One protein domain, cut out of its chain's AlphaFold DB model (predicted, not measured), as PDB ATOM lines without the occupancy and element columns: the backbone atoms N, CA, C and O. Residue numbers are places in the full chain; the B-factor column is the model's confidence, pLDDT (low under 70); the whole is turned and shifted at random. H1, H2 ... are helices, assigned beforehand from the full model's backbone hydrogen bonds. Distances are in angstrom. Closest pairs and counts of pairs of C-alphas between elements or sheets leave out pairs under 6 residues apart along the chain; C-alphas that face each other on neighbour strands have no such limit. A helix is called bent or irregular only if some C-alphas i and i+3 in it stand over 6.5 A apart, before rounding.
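Overview. This is residues 179 to 323 of the 415 residues of an uncharacterized protein of Mytilus coruscus (UniProt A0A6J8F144). This is an elongated body of crossed helices, in which H7 and the kinked H8 follow each other along one side and H3 packs in the bend of H8. H4 crosses H7 near the middle, H5 and H6 make one end, H1 packs on H8 at the other, and H9 packs on H3. The printed part has 145 residues with nine named helices, H1 to H9 in chain order, and no named strand; the class is all helix. It is compact, with a radius of gyration of the C-alphas of 16.6 A, and spans 52 by 30 by 25 A.

Arrangement. H1, residues 179 to 185, touches residues 297 to 301 alone of H8, residues 291 to 309; the closest C-alphas, of Gly 185 and Met 297, are 6.1 A apart. H8 has a kink of 77 degrees near residue 301 and is irregular, with C-alphas 300 and 303 7.7 A apart. H2, residues 190 to 194, is close to but not clearly touching H8, with the closest C-alphas, of Val 190 and Ala 293, 7.9 A apart. The hub is H3, residues 206 to 214, which touches four helices. It touches H8 about perpendicular, at 76 degrees, with the C-alphas of Ile 212 and Ala 298 closest at 4.6 A. It touches H4, residues 221 to 231, at Pro 207 and Leu 224, 6.1 A between C-alphas, and H9, residues 312 to 322, at Ile 210 and Val 312, 6.5 A. H3 and H7, residues 274 to 288, touch only at their ends, the closest C-alphas being those of Thr 208 and Ile 287 at 6.8 A. H4 touches H7 about perpendicular, at 80 degrees, with the C-alphas of Phe 228 and Pro 282 closest at 5.5 A. H5, residues 234 to 244, touches H6, residues 250 to 262, at Leu 239 and Leu 256, 6.6 A between C-alphas. H5 also touches residues 274 to 278 alone of H7. H1 and H6 are apart. Every O i to N i+4 pair is within hydrogen-bond range in H1, H2, H3, H4, H5 and H9; the counts are 7 of 9 in H6, 9 of 11 in H7 and 12 of 15 in H8.

Along the chain. H1 begins at C-alpha 179, (95.453, 122.461, 161.373). H6 is 19.6 A from first to last C-alpha, H7 20.1 A and H8 20.8 A. H9 ends at C-alpha 322, (111.943, 136.378, 143.888).

Size, cuts and confidence. The C-alphas of Leu 179 and Gly 250 are the two farthest apart, at 53.1 A. The printed part has no cut; the links H2 to H3 and H6 to H7 are long. Residues 179 to 205 and 321 to 323 have pLDDT under 70.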
ATOM      1  N   LEU A 179      95.573 121.785 162.663       34.41
ATOM      2  CA  LEU A 179      95.453 122.461 161.373       34.41
ATOM      3  C   LEU A 179      96.320 123.730 161.300       34.41
ATOM      4  O   LEU A 179      96.672 124.165 160.210       34.41
ATOM      5  N   GLU A 180      96.666 124.337 162.443       40.25
ATOM      6  CA  GLU A 180      97.513 125.535 162.501       40.25
ATOM      7  C   GLU A 180      98.958 125.271 162.069       40.25
ATOM      8  O   GLU A 180      99.545 126.157 161.464       40.25
ATOM      9  N   LEU A 181      99.515 124.076 162.294       35.78
ATOM     10  CA  LEU A 181     100.861 123.718 161.821       35.78
ATOM     11  C   LEU A 181     100.857 123.354 160.328       35.78
ATOM     12  O   LEU A 181     101.758 123.757 159.597       35.78
ATOM     13  N   GLU A 182      99.796 122.695 159.856       37.75
ATOM     14  CA  GLU A 182      99.565 122.403 158.434       37.75
ATOM     15  C   GLU A 182      99.339 123.692 157.616       37.75
ATOM     16  O   GLU A 182      99.911 123.887 156.540       37.75
ATOM     17  N   LEU A 183      98.560 124.638 158.156       37.22
ATOM     18  CA  LEU A 183      98.389 125.969 157.579       37.22
ATOM     19  C   LEU A 183      99.620 126.850 157.777       37.22
ATOM     20  O   LEU A 183      99.893 127.612 156.864       37.22
ATOM     21  N   ALA A 184     100.367 126.769 158.883       37.72
ATOM     22  CA  ALA A 184     101.594 127.547 159.100       37.72
ATOM     23  C   ALA A 184     102.742 127.089 158.196       37.72
ATOM     24  O   ALA A 184     103.493 127.936 157.721       37.72
ATOM     25  N   GLY A 185     102.826 125.796 157.874       35.59
ATOM     26  CA  GLY A 185     103.721 125.281 156.838       35.59
ATOM     27  C   GLY A 185     103.321 125.737 155.429       35.59
ATOM     28  O   GLY A 185     104.181 126.065 154.618       35.59
ATOM     29  N   ARG A 186     102.014 125.894 155.160       35.62
ATOM     30  CA  ARG A 186     101.499 126.549 153.937       35.62
ATOM     31  C   ARG A 186     101.461 128.092 154.003       35.62
ATOM     32  O   ARG A 186     101.145 128.721 152.995       35.62
ATOM     33  N   ARG A 187     101.736 128.720 155.157       39.47
ATOM     34  CA  ARG A 187     101.565 130.169 155.428       39.47
ATOM     35  C   ARG A 187     102.703 130.805 156.248       39.47
ATOM     36  O   ARG A 187     102.432 131.773 156.930       39.47
ATOM     37  N   MET A 188     103.940 130.312 156.239       36.88
ATOM     38  CA  MET A 188     105.125 130.975 156.838       36.88
ATOM     39  C   MET A 188     104.892 131.882 158.086       36.88
ATOM     40  O   MET A 188     105.433 132.981 158.167       36.88
ATOM     41  N   ASP A 189     104.091 131.455 159.071       36.16
ATOM     42  CA  ASP A 189     103.827 132.219 160.311       36.16
ATOM     43  C   ASP A 189     104.795 131.788 161.438       36.16
ATOM     44  O   ASP A 189     104.888 132.430 162.487       36.16
ATOM     45  N   VAL A 190     105.589 130.730 161.212       37.81
ATOM     46  CA  VAL A 190     106.573 130.218 162.185       37.81
ATOM     47  C   VAL A 190     107.707 131.213 162.433       37.81
ATOM     48  O   VAL A 190     108.219 131.311 163.548       37.81
ATOM     49  N   HIS A 191     108.017 132.046 161.440       38.75
ATOM     50  CA  HIS A 191     109.032 133.087 161.555       38.75
ATOM     51  C   HIS A 191     108.693 134.126 162.643       38.75
ATOM     52  O   HIS A 191     109.586 134.673 163.281       38.75
ATOM     53  N   ARG A 192     107.404 134.376 162.906       34.16
ATOM     54  CA  ARG A 192     106.953 135.324 163.940       34.16
ATOM     55  C   ARG A 192     106.870 134.700 165.335       34.16
ATOM     56  O   ARG A 192     106.988 135.413 166.327       34.16
ATOM     57  N   ALA A 193     106.633 133.390 165.412       35.84
ATOM     58  CA  ALA A 193     106.549 132.658 166.674       35.84
ATOM     59  C   ALA A 193     107.937 132.338 167.257       35.84
ATOM     60  O   ALA A 193     108.089 132.330 168.475       35.84
ATOM     61  N   TYR A 194     108.941 132.110 166.399       38.41
ATOM     62  CA  TYR A 194     110.304 131.777 166.827       38.41
ATOM     63  C   TYR A 194     111.197 132.997 167.064       38.41
ATOM     64  O   TYR A 194     111.949 133.026 168.037       38.41
ATOM     65  N   TYR A 195     111.093 134.026 166.223       39.03
ATOM     66  CA  TYR A 195     111.829 135.273 166.406       39.03
ATOM     67  C   TYR A 195     110.907 136.269 167.109       39.03
ATOM     68  O   TYR A 195     110.150 137.006 166.475       39.03
ATOM     69  N   GLY A 196     110.910 136.219 168.445       28.83
ATOM     70  CA  GLY A 196     110.140 137.127 169.294       28.83
ATOM     71  C   GLY A 196     110.267 138.590 168.850       28.83
ATOM     72  O   GLY A 196     111.300 138.998 168.328       28.83
ATOM     73  N   LYS A 197     109.172 139.346 169.030       33.44
ATOM     74  CA  LYS A 197     109.000 140.793 168.786       33.44
ATOM     75  C   LYS A 197     110.272 141.521 168.301       33.44
ATOM     76  O   LYS A 197     111.030 142.023 169.122       33.44
ATOM     77  N   GLY A 198     110.450 141.635 166.981       31.56
ATOM     78  CA  GLY A 198     111.350 142.642 166.399       31.56
ATOM     79  C   GLY A 198     112.311 142.199 165.298       31.56
ATOM     80  O   GLY A 198     112.963 143.067 164.732       31.56
ATOM     81  N   LEU A 199     112.402 140.914 164.938       29.94
ATOM     82  CA  LEU A 199     113.298 140.483 163.854       29.94
ATOM     83  C   LEU A 199     112.515 139.949 162.644       29.94
ATOM     84  O   LEU A 199     112.043 138.808 162.670       29.94
ATOM     85  N   PRO A 200     112.360 140.745 161.569       37.88
ATOM     86  CA  PRO A 200     111.979 140.210 160.277       37.88
ATOM     87  C   PRO A 200     113.199 139.483 159.710       37.88
ATOM     88  O   PRO A 200     114.128 140.115 159.213       37.88
ATOM     89  N   GLY A 201     113.230 138.153 159.787       33.06
ATOM     90  CA  GLY A 201     114.117 137.433 158.878       33.06
ATOM     91  C   GLY A 201     113.590 137.643 157.458       33.06
ATOM     92  O   GLY A 201     112.368 137.671 157.252       33.06
ATOM     93  N   PRO A 202     114.475 137.892 156.487       38.69
ATOM     94  CA  PRO A 202     114.044 138.172 155.135       38.69
ATOM     95  C   PRO A 202     113.342 136.942 154.541       38.69
ATOM     96  O   PRO A 202     113.663 135.809 154.910       38.69
ATOM     97  N   PRO A 203     112.482 137.127 153.526       45.25
ATOM     98  CA  PRO A 203     112.001 136.050 152.655       45.25
ATOM     99  C   PRO A 203     113.126 135.314 151.889       45.25
ATOM    100  O   PRO A 203     112.828 134.534 150.999       45.25
ATOM    101  N   ASN A 204     114.397 135.515 152.253       49.53
ATOM    102  CA  ASN A 204     115.603 134.917 151.691       49.53
ATOM    103  C   ASN A 204     116.268 134.004 152.726       49.53
ATOM    104  O   ASN A 204     117.436 134.187 153.065       49.53
ATOM    105  N   PHE A 205     115.531 133.014 153.226       65.75
ATOM    106  CA  PHE A 205     116.108 131.966 154.068       65.75
ATOM    107  C   PHE A 205     116.054 130.578 153.408       65.75
ATOM    108  O   PHE A 205     115.386 129.677 153.921       65.75
ATOM    109  N   PRO A 206     116.756 130.373 152.269       74.88
ATOM    110  CA  PRO A 206     116.828 129.068 151.620       74.88
ATOM    111  C   PRO A 206     117.198 127.909 152.553       74.88
ATOM    112  O   PRO A 206     116.533 126.883 152.449       74.88
ATOM    113  N   PRO A 207     118.163 128.029 153.494       85.88
ATOM    114  CA  PRO A 207     118.609 126.893 154.296       85.88
ATOM    115  C   PRO A 207     117.479 126.209 155.064       85.88
ATOM    116  O   PRO A 207     117.370 124.992 155.028       85.88
ATOM    117  N   THR A 208     116.582 126.970 155.693       84.00
ATOM    118  CA  THR A 208     115.445 126.418 156.446       84.00
ATOM    119  C   THR A 208     114.483 125.662 155.531       84.00
ATOM    120  O   THR A 208     114.065 124.551 155.848       84.00
ATOM    121  N   THR A 209     114.150 126.233 154.371       83.50
ATOM    122  CA  THR A 209     113.256 125.583 153.403       83.50
ATOM    123  C   THR A 209     113.904 124.344 152.791       83.50
ATOM    124  O   THR A 209     113.226 123.333 152.617       83.50
ATOM    125  N   ILE A 210     115.218 124.389 152.543       88.94
ATOM    126  CA  ILE A 210     116.011 123.240 152.106       88.94
ATOM    127  C   ILE A 210     115.959 122.137 153.168       88.94
ATOM    128  O   ILE A 210     115.631 121.007 152.827       88.94
ATOM    129  N   VAL A 211     116.164 122.445 154.453       90.06
ATOM    130  CA  VAL A 211     116.082 121.436 155.526       90.06
ATOM    131  C   VAL A 211     114.698 120.797 155.609       90.06
ATOM    132  O   VAL A 211     114.588 119.571 155.697       90.06
ATOM    133  N   ILE A 212     113.637 121.605 155.549       87.00
ATOM    134  CA  ILE A 212     112.258 121.105 155.629       87.00
ATOM    135  C   ILE A 212     111.933 120.191 154.438       87.00
ATOM    136  O   ILE A 212     111.308 119.146 154.621       87.00
ATOM    137  N   ALA A 213     112.343 120.582 153.228       87.31
ATOM    138  CA  ALA A 213     112.022 119.868 151.995       87.31
ATOM    139  C   ALA A 213     112.938 118.661 151.736       87.31
ATOM    140  O   ALA A 213     112.462 117.597 151.352       87.31
ATOM    141  N   PHE A 214     114.240 118.817 151.948       91.12
ATOM    142  CA  PHE A 214     115.269 117.902 151.451       91.12
ATOM    143  C   PHE A 214     116.170 117.332 152.547       91.12
ATOM    144  O   PHE A 214     116.779 116.300 152.313       91.12
ATOM    145  N   GLY A 215     116.179 117.909 153.751       91.31
ATOM    146  CA  GLY A 215     117.020 117.451 154.863       91.31
ATOM    147  C   GLY A 215     118.215 118.365 155.134       91.31
ATOM    148  O   GLY A 215     118.630 119.157 154.289       91.31
ATOM    149  N   GLU A 216     118.740 118.284 156.354       91.38
ATOM    150  CA  GLU A 216     119.840 119.124 156.849       91.38
ATOM    151  C   GLU A 216     121.142 118.877 156.079       91.38
ATOM    152  O   GLU A 216     121.869 119.811 155.753       91.38
ATOM    153  N   GLU A 217     121.383 117.625 155.706       91.69
ATOM    154  CA  GLU A 217     122.539 117.147 154.953       91.69
ATOM    155  C   GLU A 217     122.668 117.753 153.550       91.69
ATOM    156  O   GLU A 217     123.747 117.720 152.960       91.69
ATOM    157  N   THR A 218     121.579 118.307 153.015       91.69
ATOM    158  CA  THR A 218     121.555 118.911 151.676       91.69
ATOM    159  C   THR A 218     121.956 120.384 151.672       91.69
ATOM    160  O   THR A 218     122.158 120.967 150.608       91.69
ATOM    161  N   VAL A 219     122.100 120.997 152.851       90.69
ATOM    162  CA  VAL A 219     122.481 122.402 152.987       90.69
ATOM    163  C   VAL A 219     124.000 122.540 152.943       90.69
ATOM    164  O   VAL A 219     124.715 121.974 153.771       90.69
ATOM    165  N   THR A 220     124.518 123.354 152.020       90.44
ATOM    166  CA  THR A 220     125.960 123.619 151.965       90.44
ATOM    167  C   THR A 220     126.376 124.715 152.950       90.44
ATOM    168  O   THR A 220     125.602 125.611 153.302       90.44
ATOM    169  N   SER A 221     127.645 124.706 153.372       88.00
ATOM    170  CA  SER A 221     128.199 125.786 154.202       88.00
ATOM    171  C   SER A 221     128.120 127.153 153.511       88.00
ATOM    172  O   SER A 221     127.940 128.162 154.186       88.00
ATOM    173  N   ALA A 222     128.211 127.190 152.178       87.06
ATOM    174  CA  ALA A 222     128.071 128.419 151.404       87.06
ATOM    175  C   ALA A 222     126.642 128.982 151.485       87.06
ATOM    176  O   ALA A 222     126.478 130.183 151.703       87.06
ATOM    177  N   ASP A 223     125.617 128.128 151.392       83.50
ATOM    178  CA  ASP A 223     124.209 128.540 151.506       83.50
ATOM    179  C   ASP A 223     123.903 129.117 152.888       83.50
ATOM    180  O   ASP A 223     123.255 130.163 153.013       83.50
ATOM    181  N   LEU A 224     124.416 128.462 153.934       87.88
ATOM    182  CA  LEU A 224     124.298 128.932 155.313       87.88
ATOM    183  C   LEU A 224     124.985 130.268 155.506       87.88
ATOM    184  O   LEU A 224     124.399 131.175 156.091       87.88
ATOM    185  N   PHE A 225     126.213 130.397 155.012       88.56
ATOM    186  CA  PHE A 225     126.985 131.610 155.195       88.56
ATOM    187  C   PHE A 225     126.359 132.795 154.455       88.56
ATOM    188  O   PHE A 225     126.159 133.851 155.049       88.56
ATOM    189  N   ASN A 226     125.962 132.610 153.194       86.00
ATOM    190  CA  ASN A 226     125.280 133.644 152.414       86.00
ATOM    191  C   ASN A 226     123.985 134.094 153.102       86.00
ATOM    192  O   ASN A 226     123.763 135.291 153.283       86.00
ATOM    193  N   SER A 227     123.171 133.144 153.568       85.00
ATOM    194  CA  SER A 227     121.928 133.452 154.291       85.00
ATOM    195  C   SER A 227     122.198 134.140 155.630       85.00
ATOM    196  O   SER A 227     121.491 135.071 156.008       85.00
ATOM    197  N   PHE A 228     123.265 133.750 156.328       87.25
ATOM    198  CA  PHE A 228     123.685 134.385 157.572       87.25
ATOM    199  C   PHE A 228     124.110 135.841 157.370       87.25
ATOM    200  O   PHE A 228     123.750 136.697 158.175       87.25
ATOM    201  N   LEU A 229     124.782 136.180 156.265       86.50
ATOM    202  CA  LEU A 229     125.077 137.582 155.959       86.50
ATOM    203  C   LEU A 229     123.793 138.410 155.801       86.50
ATOM    204  O   LEU A 229     123.786 139.581 156.177       86.50
ATOM    205  N   HIS A 230     122.706 137.826 155.290       79.62
ATOM    206  CA  HIS A 230     121.390 138.475 155.222       79.62
ATOM    207  C   HIS A 230     120.642 138.523 156.561       79.62
ATOM    208  O   HIS A 230     119.772 139.373 156.726       79.62
ATOM    209  N   PHE A 231     120.986 137.643 157.500       80.44
ATOM    210  CA  PHE A 231     120.411 137.583 158.845       80.44
ATOM    211  C   PHE A 231     120.954 138.667 159.782       80.44
ATOM    212  O   PHE A 231     120.220 139.190 160.616       80.44
ATOM    213  N   VAL A 232     122.236 139.004 159.646       83.50
ATOM    214  CA  VAL A 232     122.906 140.001 160.489       83.50
ATOM    215  C   VAL A 232     122.722 141.428 159.968       83.50
ATOM    216  O   VAL A 232     122.387 141.646 158.798       83.50
ATOM    217  N   SER A 233     122.967 142.424 160.826       80.38
ATOM    218  CA  SER A 233     122.887 143.831 160.425       80.38
ATOM    219  C   SER A 233     123.954 144.182 159.379       80.38
ATOM    220  O   SER A 233     124.965 143.495 159.232       80.38
ATOM    221  N   GLN A 234     123.762 145.281 158.642       79.12
ATOM    222  CA  GLN A 234     124.759 145.729 157.663       79.12
ATOM    223  C   GLN A 234     126.118 146.028 158.324       79.12
ATOM    224  O   GLN A 234     127.154 145.721 157.735       79.12
ATOM    225  N   THR A 235     126.117 146.584 159.539       82.69
ATOM    226  CA  THR A 235     127.334 146.838 160.326       82.69
ATOM    227  C   THR A 235     128.043 145.528 160.665       82.69
ATOM    228  O   THR A 235     129.219 145.365 160.341       82.69
ATOM    229  N   ASP A 236     127.311 144.550 161.196       88.44
ATOM    230  CA  ASP A 236     127.863 143.238 161.556       88.44
ATOM    231  C   ASP A 236     128.375 142.484 160.329       88.44
ATOM    232  O   ASP A 236     129.421 141.843 160.367       88.44
ATOM    233  N   ARG A 237     127.671 142.603 159.197       89.12
ATOM    234  CA  ARG A 237     128.100 142.042 157.915       89.12
ATOM    235  C   ARG A 237     129.456 142.601 157.497       89.12
ATOM    236  O   ARG A 237     130.309 141.835 157.049       89.12
ATOM    237  N   HIS A 238     129.664 143.911 157.631       87.44
ATOM    238  CA  HIS A 238     130.958 144.530 157.346       87.44
ATOM    239  C   HIS A 238     132.051 144.008 158.282       87.44
ATOM    240  O   HIS A 238     133.127 143.668 157.790       87.44
ATOM    241  N   LEU A 239     131.763 143.870 159.581       88.69
ATOM    242  CA  LEU A 239     132.695 143.290 160.551       88.69
ATOM    243  C   LEU A 239     133.069 141.854 160.168       88.69
ATOM    244  O   LEU A 239     134.246 141.555 159.988       88.69
ATOM    245  N   ILE A 240     132.086 140.981 159.934       89.81
ATOM    246  CA  ILE A 240     132.300 139.586 159.518       89.81
ATOM    247  C   ILE A 240     133.141 139.511 158.233       89.81
ATOM    248  O   ILE A 240     134.074 138.714 158.139       89.81
ATOM    249  N   GLN A 241     132.867 140.362 157.244       89.50
ATOM    250  CA  GLN A 241     133.650 140.407 156.007       89.50
ATOM    251  C   GLN A 241     135.085 140.908 156.222       89.50
ATOM    252  O   GLN A 241     135.999 140.412 155.559       89.50
ATOM    253  N   ALA A 242     135.300 141.867 157.127       87.56
ATOM    254  CA  ALA A 242     136.631 142.346 157.493       87.56
ATOM    255  C   ALA A 242     137.447 141.242 158.181       87.56
ATOM    256  O   ALA A 242     138.616 141.047 157.846       87.56
ATOM    257  N   VAL A 243     136.812 140.450 159.054       87.12
ATOM    258  CA  VAL A 243     137.425 139.264 159.671       87.12
ATOM    259  C   VAL A 243     137.892 138.266 158.614       87.12
ATOM    260  O   VAL A 243     139.028 137.802 158.658       87.12
ATOM    261  N   LEU A 244     137.037 137.938 157.642       85.44
ATOM    262  CA  LEU A 244     137.377 136.963 156.602       85.44
ATOM    263  C   LEU A 244     138.559 137.405 155.731       85.44
ATOM    264  O   LEU A 244     139.342 136.560 155.288       85.44
ATOM    265  N   LYS A 245     138.697 138.717 155.515       87.75
ATOM    266  CA  LYS A 245     139.786 139.344 154.752       87.75
ATOM    267  C   LYS A 245     141.052 139.608 155.574       87.75
ATOM    268  O   LYS A 245     142.007 140.143 155.023       87.75
ATOM    269  N   ASP A 246     141.058 139.249 156.859       83.75
ATOM    270  CA  ASP A 246     142.128 139.568 157.812       83.75
ATOM    271  C   ASP A 246     142.428 141.084 157.920       83.75
ATOM    272  O   ASP A 246     143.550 141.484 158.230       83.75
ATOM    273  N   ASP A 247     141.414 141.934 157.704       84.06
ATOM    274  CA  ASP A 247     141.504 143.409 157.674       84.06
ATOM    275  C   ASP A 247     140.849 144.065 158.908       84.06
ATOM    276  O   ASP A 247     140.236 145.128 158.841       84.06
ATOM    277  N   LEU A 248     140.933 143.398 160.063       79.31
ATOM    278  CA  LEU A 248     140.369 143.906 161.315       79.31
ATOM    279  C   LEU A 248     141.205 145.045 161.892       79.31
ATOM    280  O   LEU A 248     142.384 144.861 162.232       79.31
ATOM    281  N   LYS A 249     140.571 146.196 162.115       81.69
ATOM    282  CA  LYS A 249     141.187 147.308 162.840       81.69
ATOM    283  C   LYS A 249     141.081 147.100 164.348       81.69
ATOM    284  O   LYS A 249     140.421 146.190 164.841       81.69
ATOM    285  N   GLY A 250     141.802 147.933 165.100       75.62
ATOM    286  CA  GLY A 250     141.819 147.859 166.562       75.62
ATOM    287  C   GLY A 250     140.441 148.070 167.194       75.62
ATOM    288  O   GLY A 250     140.102 147.334 168.110       75.62
ATOM    289  N   GLU A 251     139.662 149.026 166.679       78.56
ATOM    290  CA  GLU A 251     138.313 149.356 167.168       78.56
ATOM    291  C   GLU A 251     137.289 148.263 166.805       78.56
ATOM    292  O   GLU A 251     136.494 147.865 167.651       78.56
ATOM    293  N   ASP A 252     137.406 147.673 165.609       83.19
ATOM    294  CA  ASP A 252     136.533 146.591 165.121       83.19
ATOM    295  C   ASP A 252     136.596 145.316 165.980       83.19
ATOM    296  O   ASP A 252     135.698 144.477 165.929       83.19
ATOM    297  N   LYS A 253     137.669 145.124 166.762       82.06
ATOM    298  CA  LYS A 253     137.815 143.941 167.622       82.06
ATOM    299  C   LYS A 253     136.837 143.938 168.782       82.06
ATOM    300  O   LYS A 253     136.305 142.877 169.084       82.06
ATOM    301  N   ASP A 254     136.629 145.083 169.422       85.75
ATOM    302  CA  ASP A 254     135.695 145.179 170.543       85.75
ATOM    303  C   ASP A 254     134.260 144.981 170.030       85.75
ATOM    304  O   ASP A 254     133.509 144.189 170.590       85.75
ATOM    305  N   GLU A 255     133.923 145.581 168.881       87.81
ATOM    306  CA  GLU A 255     132.619 145.386 168.229       87.81
ATOM    307  C   GLU A 255     132.390 143.929 167.795       87.81
ATOM    308  O   GLU A 255     131.288 143.396 167.920       87.81
ATOM    309  N   LEU A 256     133.436 143.245 167.325       87.69
ATOM    310  CA  LEU A 256     133.360 141.824 167.000       87.69
ATOM    311  C   LEU A 256     133.135 140.956 168.243       87.69
ATOM    312  O   LEU A 256     132.410 139.966 168.161       87.69
ATOM    313  N   LEU A 257     133.753 141.283 169.379       87.25
ATOM    314  CA  LEU A 257     133.515 140.562 170.632       87.25
ATOM    315  C   LEU A 257     132.059 140.710 171.075       87.25
ATOM    316  O   LEU A 257     131.426 139.697 171.370       87.25
ATOM    317  N   ASP A 258     131.520 141.929 171.020       88.12
ATOM    318  CA  ASP A 258     130.110 142.206 171.314       88.12
ATOM    319  C   ASP A 258     129.182 141.413 170.370       88.12
ATOM    320  O   ASP A 258     128.198 140.802 170.802       88.12
ATOM    321  N   LEU A 259     129.523 141.343 169.077       88.94
ATOM    322  CA  LEU A 259     128.787 140.548 168.091       88.94
ATOM    323  C   LEU A 259     128.810 139.050 168.429       88.94
ATOM    324  O   LEU A 259     127.771 138.387 168.412       88.94
ATOM    325  N   LEU A 260     129.979 138.495 168.745       89.19
ATOM    326  CA  LEU A 260     130.120 137.083 169.104       89.19
ATOM    327  C   LEU A 260     129.377 136.749 170.405       89.19
ATOM    328  O   LEU A 260     128.768 135.680 170.507       89.19
ATOM    329  N   GLU A 261     129.381 137.664 171.374       88.38
ATOM    330  CA  GLU A 261     128.605 137.545 172.607       88.38
ATOM    331  C   GLU A 261     127.097 137.545 172.320       88.38
ATOM    332  O   GLU A 261     126.372 136.717 172.877       88.38
ATOM    333  N   SER A 262     126.626 138.370 171.377       88.12
ATOM    334  CA  SER A 262     125.215 138.391 170.961       88.12
ATOM    335  C   SER A 262     124.733 137.040 170.402       88.12
ATOM    336  O   SER A 262     123.595 136.630 170.645       88.12
ATOM    337  N   PHE A 263     125.623 136.279 169.752       87.25
ATOM    338  CA  PHE A 263     125.367 134.905 169.293       87.25
ATOM    339  C   PHE A 263     125.661 133.832 170.351       87.25
ATOM    340  O   PHE A 263     125.621 132.624 170.068       87.25
ATOM    341  N   GLN A 264     125.927 134.244 171.592       85.19
ATOM    342  CA  GLN A 264     126.253 133.374 172.720       85.19
ATOM    343  C   GLN A 264     127.434 132.453 172.384       85.19
ATOM    344  O   GLN A 264     127.378 131.232 172.585       85.19
ATOM    345  N   CYS A 265     128.481 133.016 171.781       83.50
ATOM    346  CA  CYS A 265     129.729 132.304 171.566       83.50
ATOM    347  C   CYS A 265     130.507 132.238 172.887       83.50
ATOM    348  O   CYS A 265     131.017 133.243 173.369       83.50
ATOM    349  N   SER A 266     130.620 131.043 173.469       76.38
ATOM    350  CA  SER A 266     131.382 130.797 174.704       76.38
ATOM    351  C   SER A 266     132.878 130.550 174.468       76.38
ATOM    352  O   SER A 266     133.641 130.375 175.418       76.38
ATOM    353  N   ILE A 267     133.309 130.507 173.205       80.12
ATOM    354  CA  ILE A 267     134.702 130.270 172.820       80.12
ATOM    355  C   ILE A 267     135.433 131.607 172.786       80.12
ATOM    356  O   ILE A 267     134.988 132.529 172.108       80.12
ATOM    357  N   ASN A 268     136.580 131.684 173.464       80.44
ATOM    358  CA  ASN A 268     137.429 132.870 173.432       80.44
ATOM    359  C   ASN A 268     138.063 133.030 172.033       80.44
ATOM    360  O   ASN A 268     138.843 132.157 171.618       80.44
ATOM    361  N   PRO A 269     137.742 134.098 171.287       80.94
ATOM    362  CA  PRO A 269     138.226 134.260 169.928       80.94
ATOM    363  C   PRO A 269     139.714 134.637 169.903       80.94
ATOM    364  O   PRO A 269     140.195 135.501 170.633       80.94
ATOM    365  N   SER A 270     140.454 133.979 169.018       82.12
ATOM    366  CA  SER A 270     141.863 134.189 168.706       82.12
ATOM    367  C   SER A 270     142.031 134.280 167.190       82.12
ATOM    368  O   SER A 270     141.164 133.841 166.437       82.12
ATOM    369  N   LYS A 271     143.162 134.808 166.710       79.00
ATOM    370  CA  LYS A 271     143.423 134.894 165.259       79.00
ATOM    371  C   LYS A 271     143.302 133.540 164.548       79.00
ATOM    372  O   LYS A 271     142.856 133.494 163.409       79.00
ATOM    373  N   ASP A 272     143.650 132.460 165.241       82.31
ATOM    374  CA  ASP A 272     143.715 131.119 164.662       82.31
ATOM    375  C   ASP A 272     142.347 130.424 164.621       82.31
ATOM    376  O   ASP A 272     142.107 129.582 163.758       82.31
ATOM    377  N   ASN A 273     141.432 130.763 165.538       86.12
ATOM    378  CA  ASN A 273     140.120 130.112 165.633       86.12
ATOM    379  C   ASN A 273     138.964 130.975 165.099       86.12
ATOM    380  O   ASN A 273     137.867 130.459 164.900       86.12
ATOM    381  N   MET A 274     139.194 132.261 164.840       86.00
ATOM    382  CA  MET A 274     138.138 133.234 164.565       86.00
ATOM    383  C   MET A 274     137.322 132.916 163.311       86.00
ATOM    384  O   MET A 274     136.095 132.960 163.362       86.00
ATOM    385  N   LYS A 275     137.977 132.518 162.214       84.31
ATOM    386  CA  LYS A 275     137.275 132.081 160.994       84.31
ATOM    387  C   LYS A 275     136.412 130.848 161.275       84.31
ATOM    388  O   LYS A 275     135.230 130.849 160.967       84.31
ATOM    389  N   SER A 276     136.954 129.871 162.005       87.56
ATOM    390  CA  SER A 276     136.202 128.673 162.402       87.56
ATOM    391  C   SER A 276     135.011 128.979 163.319       87.56
ATOM    392  O   SER A 276     133.989 128.302 163.232       87.56
ATOM    393  N   ILE A 277     135.124 129.975 164.203       88.00
ATOM    394  CA  ILE A 277     134.001 130.433 165.031       88.00
ATOM    395  C   ILE A 277     132.909 131.016 164.131       88.00
ATOM    396  O   ILE A 277     131.757 130.596 164.225       88.00
ATOM    397  N   ILE A 278     133.280 131.930 163.232       88.19
ATOM    398  CA  ILE A 278     132.353 132.570 162.292       88.19
ATOM    399  C   ILE A 278     131.675 131.545 161.381       88.19
ATOM    400  O   ILE A 278     130.477 131.660 161.162       88.19
ATOM    401  N   ASP A 279     132.383 130.512 160.927       87.69
ATOM    402  CA  ASP A 279     131.811 129.459 160.078       87.69
ATOM    403  C   ASP A 279     130.762 128.600 160.812       87.69
ATOM    404  O   ASP A 279     129.838 128.070 160.196       87.69
ATOM    405  N   LYS A 280     130.868 128.466 162.141       89.69
ATOM    406  CA  LYS A 280     129.952 127.644 162.956       89.69
ATOM    407  C   LYS A 280     128.679 128.377 163.375       89.69
ATOM    408  O   LYS A 280     127.653 127.729 163.587       89.69
ATOM    409  N   ILE A 281     128.734 129.701 163.510       90.50
ATOM    410  CA  ILE A 281     127.585 130.514 163.934       90.50
ATOM    411  C   ILE A 281     126.380 130.354 162.988       90.50
ATOM    412  O   ILE A 281     125.298 130.075 163.503       90.50
ATOM    413  N   PRO A 282     126.518 130.425 161.646       90.19
ATOM    414  CA  PRO A 282     125.414 130.203 160.716       90.19
ATOM    415  C   PRO A 282     124.667 128.899 160.982       90.19
ATOM    416  O   PRO A 282     123.450 128.891 161.112       90.19
ATOM    417  N   HIS A 283     125.387 127.787 161.130       90.75
ATOM    418  CA  HIS A 283     124.752 126.496 161.373       90.75
ATOM    419  C   HIS A 283     123.990 126.481 162.708       90.75
ATOM    420  O   HIS A 283     122.852 126.015 162.787       90.75
ATOM    421  N   LYS A 284     124.592 127.042 163.765       89.81
ATOM    422  CA  LYS A 284     123.957 127.151 165.083       89.81
ATOM    423  C   LYS A 284     122.670 127.976 165.027       89.81
ATOM    424  O   LYS A 284     121.630 127.533 165.512       89.81
ATOM    425  N   GLU A 285     122.740 129.168 164.446       87.25
ATOM    426  CA  GLU A 285     121.636 130.128 164.446       87.25
ATOM    427  C   GLU A 285     120.508 129.730 163.494       87.25
ATOM    428  O   GLU A 285     119.335 129.881 163.831       87.25
ATOM    429  N   LEU A 286     120.858 129.216 162.315       87.12
ATOM    430  CA  LEU A 286     119.917 129.044 161.211       87.12
ATOM    431  C   LEU A 286     119.337 127.634 161.127       87.12
ATOM    432  O   LEU A 286     118.241 127.463 160.598       87.12
ATOM    433  N   ILE A 287     120.059 126.638 161.651       88.31
ATOM    434  CA  ILE A 287     119.647 125.232 161.619       88.31
ATOM    435  C   ILE A 287     119.388 124.709 163.028       88.31
ATOM    436  O   ILE A 287     118.281 124.271 163.327       88.31
ATOM    437  N   GLN A 288     120.372 124.784 163.928       89.00
ATOM    438  CA  GLN A 288     120.270 124.109 165.228       89.00
ATOM    439  C   GLN A 288     119.217 124.742 166.143       89.00
ATOM    440  O   GLN A 288     118.403 124.023 166.719       89.00
ATOM    441  N   LYS A 289     119.186 126.077 166.263       85.31
ATOM    442  CA  LYS A 289     118.177 126.780 167.074       85.31
ATOM    443  C   LYS A 289     116.733 126.515 166.610       85.31
ATOM    444  O   LYS A 289     115.907 126.184 167.461       85.31
ATOM    445  N   PRO A 290     116.394 126.611 165.307       83.19
ATOM    446  CA  PRO A 290     115.043 126.305 164.835       83.19
ATOM    447  C   PRO A 290     114.781 124.811 164.575       83.19
ATOM    448  O   PRO A 290     113.686 124.482 164.117       83.19
ATOM    449  N   LYS A 291     115.723 123.897 164.869       82.38
ATOM    450  CA  LYS A 291     115.649 122.474 164.481       82.38
ATOM    451  C   LYS A 291     114.330 121.804 164.854       82.38
ATOM    452  O   LYS A 291     113.677 121.235 163.992       82.38
ATOM    453  N   TYR A 292     113.882 121.965 166.098       81.88
ATOM    454  CA  TYR A 292     112.608 121.396 166.553       81.88
ATOM    455  C   TYR A 292     111.409 121.853 165.701       81.88
ATOM    456  O   TYR A 292     110.540 121.057 165.355       81.88
ATOM    457  N   ALA A 293     111.365 123.134 165.326       78.44
ATOM    458  CA  ALA A 293     110.305 123.675 164.478       78.44
ATOM    459  C   ALA A 293     110.375 123.103 163.061       78.44
ATOM    460  O   ALA A 293     109.348 122.740 162.490       78.44
ATOM    461  N   MET A 294     111.587 123.049 162.502       82.56
ATOM    462  CA  MET A 294     111.826 122.535 161.158       82.56
ATOM    463  C   MET A 294     111.479 121.055 161.062       82.56
ATOM    464  O   MET A 294     110.785 120.675 160.126       82.56
ATOM    465  N   ASP A 295     111.877 120.246 162.044       82.94
ATOM    466  CA  ASP A 295     111.573 118.816 162.090       82.94
ATOM    467  C   ASP A 295     110.050 118.596 162.153       82.94
ATOM    468  O   ASP A 295     109.494 117.820 161.373       82.94
ATOM    469  N   ASN A 296     109.338 119.366 162.987       80.75
ATOM    470  CA  ASN A 296     107.874 119.325 163.050       80.75
ATOM    471  C   ASN A 296     107.197 119.745 161.738       80.75
ATOM    472  O   ASN A 296     106.229 119.118 161.304       80.75
ATOM    473  N   MET A 297     107.696 120.798 161.088       80.69
ATOM    474  CA  MET A 297     107.190 121.229 159.785       80.69
ATOM    475  C   MET A 297     107.463 120.190 158.702       80.69
ATOM    476  O   MET A 297     106.578 119.911 157.893       80.69
ATOM    477  N   ALA A 298     108.649 119.584 158.707       84.75
ATOM    478  CA  ALA A 298     109.034 118.552 157.760       84.75
ATOM    479  C   ALA A 298     108.102 117.339 157.850       84.75
ATOM    480  O   ALA A 298     107.680 116.842 156.810       84.75
ATOM    481  N   MET A 299     107.688 116.924 159.056       82.50
ATOM    482  CA  MET A 299     106.728 115.820 159.223       82.50
ATOM    483  C   MET A 299     105.408 116.033 158.470       82.50
ATOM    484  O   MET A 299     104.780 115.064 158.062       82.50
ATOM    485  N   THR A 300     104.977 117.285 158.286       81.19
ATOM    486  CA  THR A 300     103.674 117.598 157.671       81.19
ATOM    487  C   THR A 300     103.804 118.095 156.228       81.19
ATOM    488  O   THR A 300     102.932 117.852 155.400       81.19
ATOM    489  N   CYS A 301     104.873 118.828 155.914       77.88
ATOM    490  CA  CYS A 301     104.976 119.606 154.676       77.88
ATOM    491  C   CYS A 301     106.006 119.068 153.682       77.88
ATOM    492  O   CYS A 301     105.993 119.511 152.532       77.88
ATOM    493  N   ARG A 302     106.877 118.130 154.083       82.62
ATOM    494  CA  ARG A 302     108.000 117.665 153.253       82.62
ATOM    495  C   ARG A 302     107.546 117.165 151.887       82.62
ATOM    496  O   ARG A 302     108.050 117.650 150.883       82.62
ATOM    497  N   GLU A 303     106.545 116.286 151.826       80.12
ATOM    498  CA  GLU A 303     106.031 115.757 150.550       80.12
ATOM    499  C   GLU A 303     105.486 116.863 149.634       80.12
ATOM    500  O   GLU A 303     105.776 116.895 148.439       80.12
ATOM    501  N   THR A 304     104.750 117.825 150.206       75.94
ATOM    502  CA  THR A 304     104.221 118.974 149.451       75.94
ATOM    503  C   THR A 304     105.359 119.844 148.911       75.94
ATOM    504  O   THR A 304     105.309 120.298 147.767       75.94
ATOM    505  N   PHE A 305     106.395 120.075 149.715       75.25
ATOM    506  CA  PHE A 305     107.545 120.886 149.325       75.25
ATOM    507  C   PHE A 305     108.394 120.178 148.269       75.25
ATOM    508  O   PHE A 305     108.730 120.798 147.264       75.25
ATOM    509  N   MET A 306     108.666 118.882 148.426       78.50
ATOM    510  CA  MET A 306     109.377 118.084 147.423       78.50
ATOM    511  C   MET A 306     108.633 118.071 146.083       78.50
ATOM    512  O   MET A 306     109.257 118.273 145.045       78.50
ATOM    513  N   GLY A 307     107.302 117.928 146.097       73.62
ATOM    514  CA  GLY A 307     106.488 118.001 144.880       73.62
ATOM    515  C   GLY A 307     106.463 119.389 144.225       73.62
ATOM    516  O   GLY A 307     106.316 119.487 143.010       73.62
ATOM    517  N   THR A 308     106.624 120.462 145.007       73.19
ATOM    518  CA  THR A 308     106.611 121.847 144.502       73.19
ATOM    519  C   THR A 308     107.971 122.272 143.959       73.19
ATOM    520  O   THR A 308     108.053 122.902 142.907       73.19
ATOM    521  N   PHE A 309     109.040 121.963 144.690       76.19
ATOM    522  CA  PHE A 309     110.374 122.472 144.402       76.19
ATOM    523  C   PHE A 309     111.212 121.519 143.558       76.19
ATOM    524  O   PHE A 309     112.090 121.994 142.852       76.19
ATOM    525  N   LEU A 310     110.923 120.212 143.572       81.44
ATOM    526  CA  LEU A 310     111.608 119.144 142.825       81.44
ATOM    527  C   LEU A 310     113.078 118.906 143.221       81.44
ATOM    528  O   LEU A 310     113.477 117.759 143.388       81.44
ATOM    529  N   SER A 311     113.882 119.959 143.391       89.38
ATOM    530  CA  SER A 311     115.282 119.897 143.818       89.38
ATOM    531  C   SER A 311     115.719 121.156 144.576       89.38
ATOM    532  O   SER A 311     115.054 122.195 144.532       89.38
ATOM    533  N   VAL A 312     116.874 121.073 145.248       88.50
ATOM    534  CA  VAL A 312     117.522 122.219 145.910       88.50
ATOM    535  C   VAL A 312     117.833 123.332 144.904       88.50
ATOM    536  O   VAL A 312     117.508 124.488 145.160       88.50
ATOM    537  N   ASP A 313     118.370 122.995 143.728       88.75
ATOM    538  CA  ASP A 313     118.709 123.984 142.693       88.75
ATOM    539  C   ASP A 313     117.481 124.758 142.211       88.75
ATOM    540  O   ASP A 313     117.522 125.975 142.051       88.75
ATOM    541  N   LYS A 314     116.356 124.059 142.015       81.94
ATOM    542  CA  LYS A 314     115.097 124.678 141.592       81.94
ATOM    543  C   LYS A 314     114.508 125.569 142.679       81.94
ATOM    544  O   LYS A 314     113.990 126.641 142.373       81.94
ATOM    545  N   LEU A 315     114.630 125.171 143.944       81.62
ATOM    546  CA  LEU A 315     114.272 126.020 145.077       81.62
ATOM    547  C   LEU A 315     115.120 127.301 145.104       81.62
ATOM    548  O   LEU A 315     114.571 128.395 145.232       81.62
ATOM    549  N   LEU A 316     116.440 127.184 144.953       82.06
ATOM    550  CA  LEU A 316     117.345 128.334 144.911       82.06
ATOM    551  C   LEU A 316     117.054 129.246 143.713       82.06
ATOM    552  O   LEU A 316     117.017 130.463 143.873       82.06
ATOM    553  N   GLU A 317     116.761 128.680 142.540       79.94
ATOM    554  CA  GLU A 317     116.325 129.430 141.357       79.94
ATOM    555  C   GLU A 317     115.055 130.247 141.644       79.94
ATOM    556  O   GLU A 317     114.964 131.413 141.256       79.94
ATOM    557  N   ILE A 318     114.088 129.679 142.374       73.38
ATOM    558  CA  ILE A 318     112.884 130.402 142.809       73.38
ATOM    559  C   ILE A 318     113.256 131.578 143.716       73.38
ATOM    560  O   ILE A 318     112.767 132.682 143.485       73.38
ATOM    561  N   TYR A 319     114.134 131.384 144.706       73.38
ATOM    562  CA  TYR A 319     114.585 132.474 145.582       73.38
ATOM    563  C   TYR A 319     115.297 133.591 144.813       73.38
ATOM    564  O   TYR A 319     115.001 134.764 145.031       73.38
ATOM    565  N   VAL A 320     116.174 133.245 143.869       74.75
ATOM    566  CA  VAL A 320     116.850 134.225 143.003       74.75
ATOM    567  C   VAL A 320     115.836 134.990 142.150       74.75
ATOM    568  O   VAL A 320     115.919 136.208 142.022       74.75
ATOM    569  N   ASN A 321     114.829 134.306 141.606       66.69
ATOM    570  CA  ASN A 321     113.778 134.941 140.810       66.69
ATOM    571  C   ASN A 321     112.830 135.825 141.639       66.69
ATOM    572  O   ASN A 321     112.212 136.737 141.083       66.69
ATOM    573  N   LEU A 322     112.704 135.559 142.945       66.69
ATOM    574  CA  LEU A 322     111.943 136.378 143.888       66.69
ATOM    575  C   LEU A 322     112.685 137.653 144.304       66.69
ATOM    576  O   LEU A 322     112.031 138.574 144.799       66.69
ATOM    577  N   GLU A 323     114.005 137.734 144.105       65.44
ATOM    578  CA  GLU A 323     114.779 138.921 144.459       65.44
ATOM    579  C   GLU A 323     114.290 140.128 143.636       65.44
ATOM    580  O   GLU A 323     114.434 140.139 142.409       65.44
TER     581      GLU A 323